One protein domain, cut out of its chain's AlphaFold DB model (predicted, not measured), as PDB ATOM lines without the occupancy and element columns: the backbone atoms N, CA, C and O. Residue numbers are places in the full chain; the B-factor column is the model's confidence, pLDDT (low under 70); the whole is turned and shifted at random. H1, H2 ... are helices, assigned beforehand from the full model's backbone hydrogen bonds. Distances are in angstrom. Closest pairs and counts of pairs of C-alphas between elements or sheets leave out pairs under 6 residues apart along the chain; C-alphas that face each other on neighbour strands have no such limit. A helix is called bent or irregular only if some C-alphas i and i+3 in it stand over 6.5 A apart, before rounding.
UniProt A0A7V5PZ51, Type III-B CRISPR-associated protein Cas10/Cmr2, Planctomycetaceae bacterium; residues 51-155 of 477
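What this domain is: This is residues 51 to 155 of the 477 residues of the protein "Type III-B CRISPR-associated protein Cas10/Cmr2" of Planctomycetaceae bacterium (UniProt A0A7V5PZ51). One long helix, H5, makes one side of this domain, and two shorter helices, H2 and H4, lie side by side with parts of it, each running the opposite way. The small helix H3 sits in the middle between these helices, H1 packs on H3 on the side away from H5, and two long loops join H2 to H3 and H4 to H5: residues 80 to 101, with C-alphas 6 to 24 A from the mean of the C-alphas, and residues 113 to 125, with C-alphas 10 to 25 A from it. The printed part has 105 residues with five named helices, H1, H2, H3, H4 and H5 in that order along the chain, and no named strand; its class is all helix. The whole is compact, with a radius of gyration of the C-alphas of 14.4 A, and its C-alphas span 43 by 33 by 19 A along the three main axes.

Where its parts are: The printed part begins with H1, residues 51 to 61, with C-alpha 51 at (25.491, -24.295, -36.094); its first and last C-alphas are 16.6 A apart. H1 is irregular: C-alphas 54 and 57 are 7.3 A apart, where about 5 A would be found in a regular helix. H2 follows with residues 64 to 79 and measures 23.3 A from first to last C-alpha. After residues 80 to 101, which hold no named element, comes H3, residues 102 to 105, neither bent nor irregular, but only just: C-alphas 102 and 105 are 6.0 A apart. H4, residues 107 to 112, measures 8.6 A. After residues 113 to 125, again with no named element, H5 spans residues 126 to 153, from C-alpha 126 at (38.949, -15.723, -10.050) to C-alpha 153 at (3.886, -26.323, -28.534), a length of 41.0 A.

How they stand to each other: H1 touches H3, and their closest C-alphas, those of Phe 52 and Gly 102, are 4.0 A apart. H1 and H2 are near each other, with 5 pairs of C-alphas within 10 A. H2 touches H5 at a shallow tilt of 15 degrees, opposite ways; the closest C-alphas are those of Ala 66 and Lys 149, 5.4 A apart, and H5 touches H2 with residues 139 to 150 alone. H3 is close to H2 but not clearly touching it, with the C-alphas of Ala 77 and Ala 104 closest at 7.3 A. H3 and H4 touch only at the corner by their link, and only just, with 3 pairs of C-alphas within 8 A; the closest are those of Pro 103 and Ala 109, 5.8 A apart. H4 and H5 form a helical hairpin, at a shallow tilt of 12 degrees, opposite ways. They touch with the C-alphas of Ala 107 and Leu 140 closest at 6.3 A, and H5 touches H4 with residues 136 to 144 alone. H2 and H4 are apart. H1 and H5 are apart too, but only just, with their closest C-alphas at 8.0 A. Every O i to N i+4 pair is within hydrogen-bond range in H2, H4 and H5; in H1 it is 5 of 7, and H3 is too short for such a pair.

The domain as a whole: The two C-alphas farthest apart are those of Gly 122 and Gly 155, at 47.1 A. The printed part has no cut. The links H1 to H2 and H3 to H4 are tight, while H2 to H3, with 22 residues between them, and H4 to H5, with 13, are long. The C-alphas of residues 80 to 101 lie 6 to 24 A from the mean of the C-alphas, and those of residues 113 to 125 lie 10 to 25 A from it. The mean pLDDT of the printed part is 84.3; it is under 70 in residues 87 to 94 and 114 to 124, which lie in these two long links.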
ATOM      1  N   ALA A  51      26.314 -24.247 -37.298       93.00
ATOM      2  CA  ALA A  51      25.491 -24.295 -36.094       93.00
ATOM      3  C   ALA A  51      24.155 -23.577 -36.297       93.00
ATOM      4  O   ALA A  51      23.113 -24.086 -35.896       93.00
ATOM      5  N   PHE A  52      24.171 -22.423 -36.966       92.44
ATOM      6  CA  PHE A  52      22.943 -21.722 -37.305       92.44
ATOM      7  C   PHE A  52      22.096 -22.530 -38.289       92.44
ATOM      8  O   PHE A  52      20.918 -22.732 -38.017       92.44
ATOM      9  N   MET A  53      22.687 -23.088 -39.354       93.19
ATOM     10  CA  MET A  53      21.979 -23.980 -40.292       93.19
ATOM     11  C   MET A  53      21.307 -25.166 -39.593       93.19
ATOM     12  O   MET A  53      20.188 -25.533 -39.943       93.19
ATOM     13  N   ALA A  54      21.955 -25.732 -38.572       94.69
ATOM     14  CA  ALA A  54      21.381 -26.789 -37.749       94.69
ATOM     15  C   ALA A  54      20.187 -26.302 -36.897       94.69
ATOM     16  O   ALA A  54      19.192 -27.008 -36.750       94.69
ATOM     17  N   ALA A  55      20.253 -25.073 -36.376       94.69
ATOM     18  CA  ALA A  55      19.206 -24.486 -35.542       94.69
ATOM     19  C   ALA A  55      18.006 -23.921 -36.329       94.69
ATOM     20  O   ALA A  55      16.934 -23.776 -35.741       94.69
ATOM     21  N   VAL A  56      18.151 -23.604 -37.624       93.62
ATOM     22  CA  VAL A  56      17.108 -22.927 -38.426       93.62
ATOM     23  C   VAL A  56      15.728 -23.595 -38.341       93.62
ATOM     24  O   VAL A  56      14.778 -22.864 -38.059       93.62
ATOM     25  N   PRO A  57      15.565 -24.922 -38.531       94.38
ATOM     26  CA  PRO A  57      14.240 -25.546 -38.476       94.38
ATOM     27  C   PRO A  57      13.544 -25.296 -37.140       94.38
ATOM     28  O   PRO A  57      12.421 -24.807 -37.102       94.38
ATOM     29  N   TRP A  58      14.267 -25.522 -36.042       95.31
ATOM     30  CA  TRP A  58      13.758 -25.297 -34.694       95.31
ATOM     31  C   TRP A  58      13.411 -23.826 -34.452       95.31
ATOM     32  O   TRP A  58      12.351 -23.527 -33.920       95.31
ATOM     33  N   LEU A  59      14.256 -22.892 -34.898       94.94
ATOM     34  CA  LEU A  59      14.000 -21.456 -34.764       94.94
ATOM     35  C   LEU A  59      12.746 -20.994 -35.530       94.94
ATOM     36  O   LEU A  59      12.090 -20.048 -35.088       94.94
ATOM     37  N   LYS A  60      12.414 -21.633 -36.661       93.62
ATOM     38  CA  LYS A  60      11.194 -21.356 -37.442       93.62
ATOM     39  C   LYS A  60       9.930 -21.927 -36.792       93.62
ATOM     40  O   LYS A  60       8.864 -21.361 -36.996       93.62
ATOM     41  N   GLU A  61      10.052 -23.002 -36.013       93.38
ATOM     42  CA  GLU A  61       8.944 -23.638 -35.273       93.38
ATOM     43  C   GLU A  61       8.500 -22.828 -34.031       93.38
ATOM     44  O   GLU A  61       7.423 -23.066 -33.478       93.38
ATOM     45  N   LEU A  62       9.314 -21.875 -33.558       95.06
ATOM     46  CA  LEU A  62       9.018 -21.108 -32.344       95.06
ATOM     47  C   LEU A  62       7.912 -20.072 -32.568       95.06
ATOM     48  O   LEU A  62       8.049 -19.144 -33.367       95.06
ATOM     49  N   GLU A  63       6.864 -20.149 -31.750       94.81
ATOM     50  CA  GLU A  63       5.713 -19.247 -31.782       94.81
ATOM     51  C   GLU A  63       5.277 -18.866 -30.357       94.81
ATOM     52  O   GLU A  63       5.721 -19.452 -29.364       94.81
ATOM     53  N   GLY A  64       4.420 -17.845 -30.239       94.69
ATOM     54  CA  GLY A  64       3.843 -17.411 -28.961       94.69
ATOM     55  C   GLY A  64       4.886 -17.155 -27.864       94.69
ATOM     56  O   GLY A  64       5.891 -16.477 -28.087       94.69
ATOM     57  N   GLU A  65       4.654 -17.725 -26.676       94.69
ATOM     58  CA  GLU A  65       5.536 -17.578 -25.508       94.69
ATOM     59  C   GLU A  65       6.968 -18.081 -25.763       94.69
ATOM     60  O   GLU A  65       7.926 -17.513 -25.233       94.69
ATOM     61  N   ALA A  66       7.145 -19.125 -26.581       95.75
ATOM     62  CA  ALA A  66       8.469 -19.665 -26.879       95.75
ATOM     63  C   ALA A  66       9.293 -18.678 -27.722       95.75
ATOM     64  O   ALA A  66      10.462 -18.430 -27.427       95.75
ATOM     65  N   LEU A  67       8.672 -18.034 -28.714       96.38
ATOM     66  CA  LEU A  67       9.325 -16.996 -29.516       96.38
ATOM     67  C   LEU A  67       9.714 -15.771 -28.672       96.38
ATOM     68  O   LEU A  67      10.790 -15.193 -28.860       96.38
ATOM     69  N   GLU A  68       8.865 -15.368 -27.725       96.06
ATOM     70  CA  GLU A  68       9.180 -14.278 -26.796       96.06
ATOM     71  C   GLU A  68      10.375 -14.620 -25.902       96.06
ATOM     72  O   GLU A  68      11.307 -13.816 -25.784       96.06
ATOM     73  N   LEU A  69      10.402 -15.832 -25.339       96.56
ATOM     74  CA  LEU A  69      11.533 -16.325 -24.553       96.56
ATOM     75  C   LEU A  69      12.815 -16.419 -25.379       96.56
ATOM     76  O   LEU A  69      13.877 -16.060 -24.876       96.56
ATOM     77  N   ALA A  70      12.743 -16.822 -26.647       96.69
ATOM     78  CA  ALA A  70      13.908 -16.873 -27.528       96.69
ATOM     79  C   ALA A  70      14.494 -15.481 -27.800       96.69
ATOM     80  O   ALA A  70      15.713 -15.288 -27.758       96.69
ATOM     81  N   ARG A  71      13.639 -14.469 -27.998       95.56
ATOM     82  CA  ARG A  71      14.077 -13.070 -28.135       95.56
ATOM     83  C   ARG A  71      14.699 -12.538 -26.846       95.56
ATOM     84  O   ARG A  71      15.720 -11.850 -26.906       95.56
ATOM     85  N   GLN A  72      14.123 -12.870 -25.690       95.75
ATOM     86  CA  GLN A  72      14.697 -12.525 -24.386       95.75
ATOM     87  C   GLN A  72      16.049 -13.214 -24.171       95.75
ATOM     88  O   GLN A  72      17.012 -12.559 -23.776       95.75
ATOM     89  N   TYR A  73      16.144 -14.509 -24.476       96.31
ATOM     90  CA  TYR A  73      17.378 -15.286 -24.399       96.31
ATOM     91  C   TYR A  73      18.482 -14.659 -25.250       96.31
ATOM     92  O   TYR A  73      19.571 -14.399 -24.745       96.31
ATOM     93  N   GLN A  74      18.187 -14.321 -26.507       94.38
ATOM     94  CA  GLN A  74      19.143 -13.663 -27.392       94.38
ATOM     95  C   GLN A  74      19.688 -12.359 -26.792       94.38
ATOM     96  O   GLN A  74      20.892 -12.117 -26.832       94.38
ATOM     97  N   GLN A  75      18.829 -11.513 -26.214       93.69
ATOM     98  CA  GLN A  75      19.280 -10.282 -25.556       93.69
ATOM     99  C   GLN A  75      20.214 -10.582 -24.376       93.69
ATOM    100  O   GLN A  75      21.228  -9.902 -24.203       93.69
ATOM    101  N   GLN A  76      19.908 -11.622 -23.594       93.31
ATOM    102  CA  GLN A  76      20.767 -12.064 -22.498       93.31
ATOM    103  C   GLN A  76      22.111 -12.600 -23.005       93.31
ATOM    104  O   GLN A  76      23.147 -12.211 -22.467       93.31
ATOM    105  N   ALA A  77      22.116 -13.422 -24.054       91.19
ATOM    106  CA  ALA A  77      23.329 -13.959 -24.667       91.19
ATOM    107  C   ALA A  77      24.237 -12.833 -25.188       91.19
ATOM    108  O   ALA A  77      25.421 -12.781 -24.855       91.19
ATOM    109  N   LEU A  78      23.674 -11.852 -25.899       89.81
ATOM    110  CA  LEU A  78      24.418 -10.672 -26.350       89.81
ATOM    111  C   LEU A  78      24.996  -9.871 -25.171       89.81
ATOM    112  O   LEU A  78      26.142  -9.432 -25.229       89.81
ATOM    113  N   SER A  79      24.243  -9.717 -24.075       89.19
ATOM    114  CA  SER A  79      24.744  -9.051 -22.860       89.19
ATOM    115  C   SER A  79      25.859  -9.832 -22.148       89.19
ATOM    116  O   SER A  79      26.662  -9.239 -21.432       89.19
ATOM    117  N   ALA A  80      25.919 -11.151 -22.357       86.25
ATOM    118  CA  ALA A  80      26.947 -12.033 -21.818       86.25
ATOM    119  C   ALA A  80      28.214 -12.096 -22.692       86.25
ATOM    120  O   ALA A  80      29.193 -12.711 -22.282       86.25
ATOM    121  N   GLY A  81      28.226 -11.452 -23.866       83.56
ATOM    122  CA  GLY A  81      29.410 -11.337 -24.725       83.56
ATOM    123  C   GLY A  81      29.374 -12.156 -26.020       83.56
ATOM    124  O   GLY A  81      30.343 -12.095 -26.783       83.56
ATOM    125  N   TYR A  82      28.278 -12.873 -26.302       85.06
ATOM    126  CA  TYR A  82      28.060 -13.468 -27.626       85.06
ATOM    127  C   TYR A  82      27.972 -12.382 -28.705       85.06
ATOM    128  O   TYR A  82      27.519 -11.260 -28.450       85.06
ATOM    129  N   GLN A  83      28.423 -12.703 -29.914       81.88
ATOM    130  CA  GLN A  83      28.448 -11.766 -31.030       81.88
ATOM    131  C   GLN A  83      27.150 -11.817 -31.839       81.88
ATOM    132  O   GLN A  83      26.321 -12.720 -31.720       81.88
ATOM    133  N   ARG A  84      26.967 -10.792 -32.675       81.94
ATOM    134  CA  ARG A  84      25.925 -10.759 -33.705       81.94
ATOM    135  C   ARG A  84      26.463 -11.314 -35.028       81.94
ATOM    136  O   ARG A  84      26.537 -10.568 -36.006       81.94
ATOM    137  N   SER A  85      26.935 -12.560 -35.043       74.56
ATOM    138  CA  SER A  85      27.543 -13.145 -36.251       74.56
ATOM    139  C   SER A  85      26.524 -13.557 -37.310       74.56
ATOM    140  O   SER A  85      26.822 -13.460 -38.494       74.56
ATOM    141  N   GLU A  86      25.294 -13.889 -36.916       77.12
ATOM    142  CA  GLU A  86      24.218 -14.278 -37.839       77.12
ATOM    143  C   GLU A  86      23.447 -13.045 -38.350       77.12
ATOM    144  O   GLU A  86      22.242 -13.074 -38.609       77.12
ATOM    145  N   THR A  87      24.147 -11.912 -38.485       62.41
ATOM    146  CA  THR A  87      23.624 -10.700 -39.120       62.41
ATOM    147  C   THR A  87      23.592 -10.909 -40.625       62.41
ATOM    148  O   THR A  87      24.504 -10.543 -41.358       62.41
ATOM    149  N   GLN A  88      22.527 -11.547 -41.097       54.47
ATOM    150  CA  GLN A  88      22.380 -11.833 -42.514       54.47
ATOM    151  C   GLN A  88      22.251 -10.527 -43.307       54.47
ATOM    152  O   GLN A  88      21.261  -9.810 -43.186       54.47
ATOM    153  N   VAL A  89      23.245 -10.234 -44.148       45.12
ATOM    154  CA  VAL A  89      23.187  -9.158 -45.160       45.12
ATOM    155  C   VAL A  89      22.428  -9.622 -46.428       45.12
ATOM    156  O   VAL A  89      22.364  -8.910 -47.428       45.12
ATOM    157  N   ALA A  90      21.832 -10.820 -46.389       45.94
ATOM    158  CA  ALA A  90      21.219 -11.499 -47.529       45.94
ATOM    159  C   ALA A  90      19.780 -11.032 -47.833       45.94
ATOM    160  O   ALA A  90      19.068 -10.521 -46.969       45.94
ATOM    161  N   ARG A  91      19.337 -11.275 -49.077       49.97
ATOM    162  CA  ARG A  91      18.003 -10.939 -49.619       49.97
ATOM    163  C   ARG A  91      16.822 -11.614 -48.885       49.97
ATOM    164  O   ARG A  91      15.707 -11.109 -48.979       49.97
ATOM    165  N   SER A  92      17.053 -12.713 -48.162       55.16
ATOM    166  CA  SER A  92      16.017 -13.596 -47.592       55.16
ATOM    167  C   SER A  92      16.548 -14.355 -46.362       55.16
ATOM    168  O   SER A  92      16.955 -15.514 -46.440       55.16
ATOM    169  N   ALA A  93      16.613 -13.717 -45.190       64.25
ATOM    170  CA  ALA A  93      17.032 -14.437 -43.986       64.25
ATOM    171  C   ALA A  93      15.964 -15.458 -43.545       64.25
ATOM    172  O   ALA A  93      14.825 -15.031 -43.346       64.25
ATOM    173  N   PRO A  94      16.287 -16.759 -43.332       69.62
ATOM    174  CA  PRO A  94      15.294 -17.760 -42.932       69.62
ATOM    175  C   PRO A  94      14.643 -17.394 -41.600       69.62
ATOM    176  O   PRO A  94      13.445 -17.577 -41.404       69.62
ATOM    177  N   VAL A  95      15.444 -16.825 -40.689       85.44
ATOM    178  CA  VAL A  95      15.018 -16.380 -39.358       85.44
ATOM    179  C   VAL A  95      15.626 -15.001 -39.055       85.44
ATOM    180  O   VAL A  95      16.637 -14.911 -38.361       85.44
ATOM    181  N   PRO A  96      15.033 -13.894 -39.547       81.88
ATOM    182  CA  PRO A  96      15.643 -12.558 -39.472       81.88
ATOM    183  C   PRO A  96      15.887 -12.041 -38.047       81.88
ATOM    184  O   PRO A  96      16.696 -11.142 -37.833       81.88
ATOM    185  N   TRP A  97      15.153 -12.568 -37.064       88.06
ATOM    186  CA  TRP A  97      15.250 -12.134 -35.673       88.06
ATOM    187  C   TRP A  97      16.386 -12.820 -34.901       88.06
ATOM    188  O   TRP A  97      16.805 -12.279 -33.874       88.06
ATOM    189  N   ALA A  98      16.872 -13.975 -35.367       90.00
ATOM    190  CA  ALA A  98      17.896 -14.778 -34.706       90.00
ATOM    191  C   ALA A  98      19.285 -14.383 -35.230       90.00
ATOM    192  O   ALA A  98      19.769 -14.917 -36.220       90.00
ATOM    193  N   VAL A  99      19.905 -13.404 -34.572       88.50
ATOM    194  CA  VAL A  99      21.154 -12.757 -35.011       88.50
ATOM    195  C   VAL A  99      22.372 -13.119 -34.157       88.50
ATOM    196  O   VAL A  99      23.482 -12.700 -34.478       88.50
ATOM    197  N   VAL A 100      22.175 -13.823 -33.039       88.62
ATOM    198  CA  VAL A 100      23.269 -14.294 -32.172       88.62
ATOM    199  C   VAL A 100      23.977 -15.499 -32.783       88.62
ATOM    200  O   VAL A 100      23.366 -16.243 -33.546       88.62
ATOM    201  N   ASP A 101      25.243 -15.690 -32.414       86.81
ATOM    202  CA  ASP A 101      26.070 -16.833 -32.808       86.81
ATOM    203  C   ASP A 101      25.304 -18.164 -32.785       86.81
ATOM    204  O   ASP A 101      24.730 -18.534 -31.761       86.81
ATOM    205  N   GLY A 102      25.341 -18.913 -33.894       89.75
ATOM    206  CA  GLY A 102      24.654 -20.203 -34.028       89.75
ATOM    207  C   GLY A 102      24.841 -21.165 -32.839       89.75
ATOM    208  O   GLY A 102      23.845 -21.700 -32.348       89.75
ATOM    209  N   PRO A 103      26.067 -21.364 -32.305       91.12
ATOM    210  CA  PRO A 103      26.293 -22.220 -31.139       91.12
ATOM    211  C   PRO A 103      25.539 -21.784 -29.875       91.12
ATOM    212  O   PRO A 103      25.230 -22.631 -29.042       91.12
ATOM    213  N   ALA A 104      25.190 -20.502 -29.729       92.19
ATOM    214  CA  ALA A 104      24.473 -20.001 -28.557       92.19
ATOM    215  C   ALA A 104      23.077 -20.626 -28.407       92.19
ATOM    216  O   ALA A 104      22.505 -20.573 -27.324       92.19
ATOM    217  N   TRP A 105      22.523 -21.235 -29.455       94.06
ATOM    218  CA  TRP A 105      21.243 -21.939 -29.389       94.06
ATOM    219  C   TRP A 105      21.343 -23.357 -28.817       94.06
ATOM    220  O   TRP A 105      20.311 -23.984 -28.625       94.06
ATOM    221  N   PHE A 106      22.546 -23.864 -28.514       93.75
ATOM    222  CA  PHE A 106      22.764 -25.228 -28.023       93.75
ATOM    223  C   PHE A 106      23.259 -25.225 -26.575       93.75
ATOM    224  O   PHE A 106      24.270 -24.607 -26.242       93.75
ATOM    225  N   ALA A 107      22.594 -25.976 -25.691       92.56
ATOM    226  CA  ALA A 107      22.924 -25.967 -24.261       92.56
ATOM    227  C   ALA A 107      24.306 -26.568 -23.967       92.56
ATOM    228  O   ALA A 107      25.007 -26.096 -23.073       92.56
ATOM    229  N   THR A 108      24.723 -27.586 -24.726       90.12
ATOM    230  CA  THR A 108      26.077 -28.155 -24.636       90.12
ATOM    231  C   THR A 108      27.138 -27.116 -24.989       90.12
ATOM    232  O   THR A 108      28.159 -27.032 -24.312       90.12
ATOM    233  N   ALA A 109      26.884 -26.288 -26.008       90.06
ATOM    234  CA  ALA A 109      27.788 -25.222 -26.415       90.06
ATOM    235  C   ALA A 109      27.848 -24.154 -25.336       90.06
ATOM    236  O   ALA A 109      28.931 -23.881 -24.852       90.06
ATOM    237  N   VAL A 110      26.709 -23.653 -24.854       90.81
ATOM    238  CA  VAL A 110      26.672 -22.641 -23.783       90.81
ATOM    239  C   VAL A 110      27.366 -23.121 -22.503       90.81
ATOM    240  O   VAL A 110      27.983 -22.321 -21.806       90.81
ATOM    241  N   ARG A 111      27.283 -24.420 -22.182       89.25
ATOM    242  CA  ARG A 111      27.955 -25.018 -21.017       89.25
ATOM    243  C   ARG A 111      29.475 -25.084 -21.177       89.25
ATOM    244  O   ARG A 111      30.187 -24.909 -20.192       89.25
ATOM    245  N   ASN A 112      29.938 -25.387 -22.387       82.94
ATOM    246  CA  ASN A 112      31.354 -25.555 -22.709       82.94
ATOM    247  C   ASN A 112      32.019 -24.246 -23.157       82.94
ATOM    248  O   ASN A 112      33.248 -24.161 -23.177       82.94
ATOM    249  N   ASP A 113      31.222 -23.250 -23.534       73.00
ATOM    250  CA  ASP A 113      31.692 -21.954 -23.980       73.00
ATOM    251  C   ASP A 113      32.030 -21.057 -22.786       73.00
ATOM    252  O   ASP A 113      31.453 -21.140 -21.700       73.00
ATOM    253  N   GLU A 114      32.978 -20.161 -23.016       62.84
ATOM    254  CA  GLU A 114      33.268 -19.043 -22.134       62.84
ATOM    255  C   GLU A 114      32.833 -17.767 -22.866       62.84
ATOM    256  O   GLU A 114      33.645 -17.173 -23.587       62.84
ATOM    257  N   PRO A 115      31.572 -17.318 -22.697       59.84
ATOM    258  CA  PRO A 115      31.071 -16.114 -23.347       59.84
ATOM    259  C   PRO A 115      32.051 -14.943 -23.175       59.84
ATOM    260  O   PRO A 115      32.488 -14.629 -22.065       59.84
ATOM    261  N   GLY A 116      32.464 -14.335 -24.291       54.81
ATOM    262  CA  GLY A 116      33.421 -13.224 -24.296       54.81
ATOM    263  C   GLY A 116      34.905 -13.595 -24.130       54.81
ATOM    264  O   GLY A 116      35.733 -12.686 -24.055       54.81
ATOM    265  N   ARG A 117      35.300 -14.881 -24.121       58.47
ATOM    266  CA  ARG A 117      36.719 -15.300 -24.035       58.47
ATOM    267  C   ARG A 117      37.594 -14.679 -25.120       58.47
ATOM    268  O   ARG A 117      38.713 -14.268 -24.837       58.47
ATOM    269  N   HIS A 118      37.073 -14.549 -26.338       55.59
ATOM    270  CA  HIS A 118      37.793 -13.935 -27.457       55.59
ATOM    271  C   HIS A 118      38.075 -12.435 -27.275       55.59
ATOM    272  O   HIS A 118      38.901 -11.886 -27.999       55.59
ATOM    273  N   GLN A 119      37.404 -11.772 -26.326       52.94
ATOM    274  CA  GLN A 119      37.601 -10.354 -26.015       52.94
ATOM    275  C   GLN A 119      38.523 -10.120 -24.809       52.94
ATOM    276  O   GLN A 119      38.868  -8.975 -24.527       52.94
ATOM    277  N   ALA A 120      38.907 -11.172 -24.078       55.38
ATOM    278  CA  ALA A 120      39.725 -11.046 -22.879       55.38
ATOM    279  C   ALA A 120      41.216 -11.209 -23.209       55.38
ATOM    280  O   ALA A 120      41.652 -12.267 -23.662       55.38
ATOM    281  N   GLU A 121      42.005 -10.164 -22.955       52.72
ATOM    282  CA  GLU A 121      43.468 -10.237 -22.962       52.72
ATOM    283  C   GLU A 121      43.964 -10.750 -21.597       52.72
ATOM    284  O   GLU A 121      43.690 -10.139 -20.564       52.72
ATOM    285  N   GLY A 122      44.703 -11.865 -21.585       62.69
ATOM    286  CA  GLY A 122      45.328 -12.428 -20.377       62.69
ATOM    287  C   GLY A 122      44.508 -13.497 -19.637       62.69
ATOM    288  O   GLY A 122      43.431 -13.908 -20.071       62.69
ATOM    289  N   GLU A 123      45.052 -13.997 -18.522       64.81
ATOM    290  CA  GLU A 123      44.357 -14.955 -17.654       64.81
ATOM    291  C   GLU A 123      43.240 -14.258 -16.869       64.81
ATOM    292  O   GLU A 123      43.471 -13.261 -16.186       64.81
ATOM    293  N   ALA A 124      42.018 -14.792 -16.954       67.88
ATOM    294  CA  ALA A 124      40.881 -14.256 -16.214       67.88
ATOM    295  C   ALA A 124      41.080 -14.425 -14.700       67.88
ATOM    296  O   ALA A 124      41.403 -15.532 -14.251       67.88
ATOM    297  N   SER A 125      40.819 -13.361 -13.932       77.81
ATOM    298  CA  SER A 125      40.835 -13.400 -12.465       77.81
ATOM    299  C   SER A 125      39.760 -14.346 -11.917       77.81
ATOM    300  O   SER A 125      38.765 -14.636 -12.589       77.81
ATOM    301  N   ASP A 126      39.923 -14.818 -10.680       79.88
ATOM    302  CA  ASP A 126      38.949 -15.723 -10.050       79.88
ATOM    303  C   ASP A 126      37.544 -15.104  -9.951       79.88
ATOM    304  O   ASP A 126      36.544 -15.787 -10.184       79.88
ATOM    305  N   GLU A 127      37.453 -13.793  -9.709       81.25
ATOM    306  CA  GLU A 127      36.184 -13.054  -9.718       81.25
ATOM    307  C   GLU A 127      35.529 -13.050 -11.106       81.25
ATOM    308  O   GLU A 127      34.332 -13.317 -11.227       81.25
ATOM    309  N   GLN A 128      36.309 -12.827 -12.170       79.06
ATOM    310  CA  GLN A 128      35.812 -12.873 -13.548       79.06
ATOM    311  C   GLN A 128      35.328 -14.277 -13.920       79.06
ATOM    312  O   GLN A 128      34.280 -14.425 -14.550       79.06
ATOM    313  N   ARG A 129      36.050 -15.323 -13.498       79.00
ATOM    314  CA  ARG A 129      35.636 -16.721 -13.698       79.00
ATOM    315  C   ARG A 129      34.319 -17.016 -12.981       79.00
ATOM    316  O   ARG A 129      33.435 -17.641 -13.566       79.00
ATOM    317  N   GLN A 130      34.163 -16.547 -11.745       83.12
ATOM    318  CA  GLN A 130      32.938 -16.745 -10.972       83.12
ATOM    319  C   GLN A 130      31.748 -15.988 -11.574       83.12
ATOM    320  O   GLN A 130      30.654 -16.546 -11.689       83.12
ATOM    321  N   GLN A 131      31.958 -14.747 -12.021       82.88
ATOM    322  CA  GLN A 131      30.936 -13.956 -12.703       82.88
ATOM    323  C   GLN A 131      30.484 -14.627 -14.010       82.88
ATOM    324  O   GLN A 131      29.281 -14.751 -14.247       82.88
ATOM    325  N   ARG A 132      31.430 -15.127 -14.817       80.31
ATOM    326  CA  ARG A 132      31.138 -15.869 -16.057       80.31
ATOM    327  C   ARG A 132      30.344 -17.142 -15.791       80.31
ATOM    328  O   ARG A 132      29.335 -17.371 -16.450       80.31
ATOM    329  N   LYS A 133      30.729 -17.935 -14.785       84.88
ATOM    330  CA  LYS A 133      29.951 -19.117 -14.371       84.88
ATOM    331  C   LYS A 133      28.514 -18.746 -14.004       84.88
ATOM    332  O   LYS A 133      27.585 -19.415 -14.445       84.88
ATOM    333  N   GLY A 134      28.321 -17.654 -13.262       87.94
ATOM    334  CA  GLY A 134      26.988 -17.140 -12.933       87.94
ATOM    335  C   GLY A 134      26.165 -16.756 -14.169       87.94
ATOM    336  O   GLY A 134      24.976 -17.071 -14.237       87.94
ATOM    337  N   GLN A 135      26.793 -16.129 -15.170       88.19
ATOM    338  CA  GLN A 135      26.151 -15.804 -16.448       88.19
ATOM    339  C   GLN A 135      25.761 -17.064 -17.230       88.19
ATOM    340  O   GLN A 135      24.618 -17.161 -17.669       88.19
ATOM    341  N   ILE A 136      26.659 -18.048 -17.342       89.44
ATOM    342  CA  ILE A 136      26.387 -19.331 -18.012       89.44
ATOM    343  C   ILE A 136      25.214 -20.050 -17.339       89.44
ATOM    344  O   ILE A 136      24.275 -20.454 -18.020       89.44
ATOM    345  N   CYS A 137      25.198 -20.149 -16.005       91.50
ATOM    346  CA  CYS A 137      24.080 -20.758 -15.277       91.50
ATOM    347  C   CYS A 137      22.745 -20.048 -15.551       91.50
ATOM    348  O   CYS A 137      21.712 -20.704 -15.679       91.50
ATOM    349  N   LYS A 138      22.755 -18.713 -15.661       93.19
ATOM    350  CA  LYS A 138      21.556 -17.938 -16.000       93.19
ATOM    351  C   LYS A 138      21.081 -18.226 -17.428       93.19
ATOM    352  O   LYS A 138      19.894 -18.473 -17.615       93.19
ATOM    353  N   LEU A 139      21.998 -18.230 -18.399       93.44
ATOM    354  CA  LEU A 139      21.690 -18.533 -19.799       93.44
ATOM    355  C   LEU A 139      21.116 -19.941 -19.952       93.44
ATOM    356  O   LEU A 139      20.066 -20.093 -20.565       93.44
ATOM    357  N   LEU A 140      21.749 -20.945 -19.337       94.50
ATOM    358  CA  LEU A 140      21.274 -22.330 -19.364       94.50
ATOM    359  C   LEU A 140      19.862 -22.455 -18.790       94.50
ATOM    360  O   LEU A 140      19.018 -23.085 -19.411       94.50
ATOM    361  N   LYS A 141      19.569 -21.784 -17.670       95.88
ATOM    362  CA  LYS A 141      18.225 -21.797 -17.078       95.88
ATOM    363  C   LYS A 141      17.169 -21.207 -18.018       95.88
ATOM    364  O   LYS A 141      16.072 -21.749 -18.126       95.88
ATOM    365  N   THR A 142      17.468 -20.092 -18.685       96.31
ATOM    366  CA  THR A 142      16.542 -19.494 -19.664       96.31
ATOM    367  C   THR A 142      16.392 -20.373 -20.905       96.31
ATOM    368  O   THR A 142      15.289 -20.502 -21.427       96.31
ATOM    369  N   LEU A 143      17.470 -21.020 -21.349       95.50
ATOM    370  CA  LEU A 143      17.456 -21.930 -22.490       95.50
ATOM    371  C   LEU A 143      16.657 -23.213 -22.191       95.50
ATOM    372  O   LEU A 143      15.856 -23.637 -23.013       95.50
ATOM    373  N   GLU A 144      16.780 -23.776 -20.987       95.56
ATOM    374  CA  GLU A 144      15.957 -24.899 -20.508       95.56
ATOM    375  C   GLU A 144      14.463 -24.540 -20.467       95.56
ATOM    376  O   GLU A 144      13.620 -25.324 -20.901       95.56
ATOM    377  N   GLN A 145      14.123 -23.334 -19.995       96.25
ATOM    378  CA  GLN A 145      12.746 -22.828 -20.026       96.25
ATOM    379  C   GLN A 145      12.225 -22.679 -21.457       96.25
ATOM    380  O   GLN A 145      11.083 -23.047 -21.735       96.25
ATOM    381  N   LEU A 146      13.063 -22.162 -22.358       97.25
ATOM    382  CA  LEU A 146      12.743 -22.047 -23.775       97.25
ATOM    383  C   LEU A 146      12.482 -23.425 -24.395       97.25
ATOM    384  O   LEU A 146      11.468 -23.598 -25.063       97.25
ATOM    385  N   TYR A 147      13.328 -24.419 -24.124       95.88
ATOM    386  CA  TYR A 147      13.129 -25.779 -24.626       95.88
ATOM    387  C   TYR A 147      11.850 -26.424 -24.102       95.88
ATOM    388  O   TYR A 147      11.125 -27.042 -24.878       95.88
ATOM    389  N   ALA A 148      11.535 -26.256 -22.817       95.88
ATOM    390  CA  ALA A 148      10.288 -26.759 -22.248       95.88
ATOM    391  C   ALA A 148       9.064 -26.112 -22.916       95.88
ATOM    392  O   ALA A 148       8.089 -26.789 -23.235       95.88
ATOM    393  N   LYS A 149       9.121 -24.802 -23.181       95.94
ATOM    394  CA  LYS A 149       8.042 -24.074 -23.863       95.94
ATOM    395  C   LYS A 149       7.896 -24.475 -25.324       95.94
ATOM    396  O   LYS A 149       6.773 -24.692 -25.767       95.94
ATOM    397  N   ALA A 150       9.007 -24.655 -26.031       94.62
ATOM    398  CA  ALA A 150       9.002 -25.199 -27.381       94.62
ATOM    399  C   ALA A 150       8.443 -26.636 -27.413       94.62
ATOM    400  O   ALA A 150       7.709 -26.989 -28.328       94.62
ATOM    401  N   GLY A 151       8.727 -27.450 -26.388       93.19
ATOM    402  CA  GLY A 151       8.159 -28.794 -26.224       93.19
ATOM    403  C   GLY A 151       6.641 -28.764 -26.099       93.19
ATOM    404  O   GLY A 151       5.942 -29.453 -26.840       93.19
ATOM    405  N   GLN A 152       6.124 -27.887 -25.236       93.56
ATOM    406  CA  GLN A 152       4.684 -27.728 -25.016       93.56
ATOM    407  C   GLN A 152       3.915 -27.388 -26.301       93.56
ATOM    408  O   GLN A 152       2.785 -27.847 -26.451       93.56
ATOM    409  N   GLN A 153       4.514 -26.641 -27.241       90.88
ATOM    410  CA  GLN A 153       3.886 -26.323 -28.534       90.88
ATOM    411  C   GLN A 153       3.591 -27.571 -29.381       90.88
ATOM    412  O   GLN A 153       2.628 -27.578 -30.143       90.88
ATOM    413  N   VAL A 154       4.410 -28.617 -29.248       87.94
ATOM    414  CA  VAL A 154       4.342 -29.846 -30.056       87.94
ATOM    415  C   VAL A 154       3.917 -31.076 -29.245       87.94
ATOM    416  O   VAL A 154       3.993 -32.197 -29.738       87.94
ATOM    417  N   GLY A 155       3.453 -30.879 -28.006       87.88
ATOM    418  CA  GLY A 155       3.022 -31.964 -27.120       87.88
ATOM    419  C   GLY A 155       4.165 -32.814 -26.551       87.88
ATOM    420  O   GLY A 155       3.932 -33.962 -26.180       87.88
TER     421      GLY A 155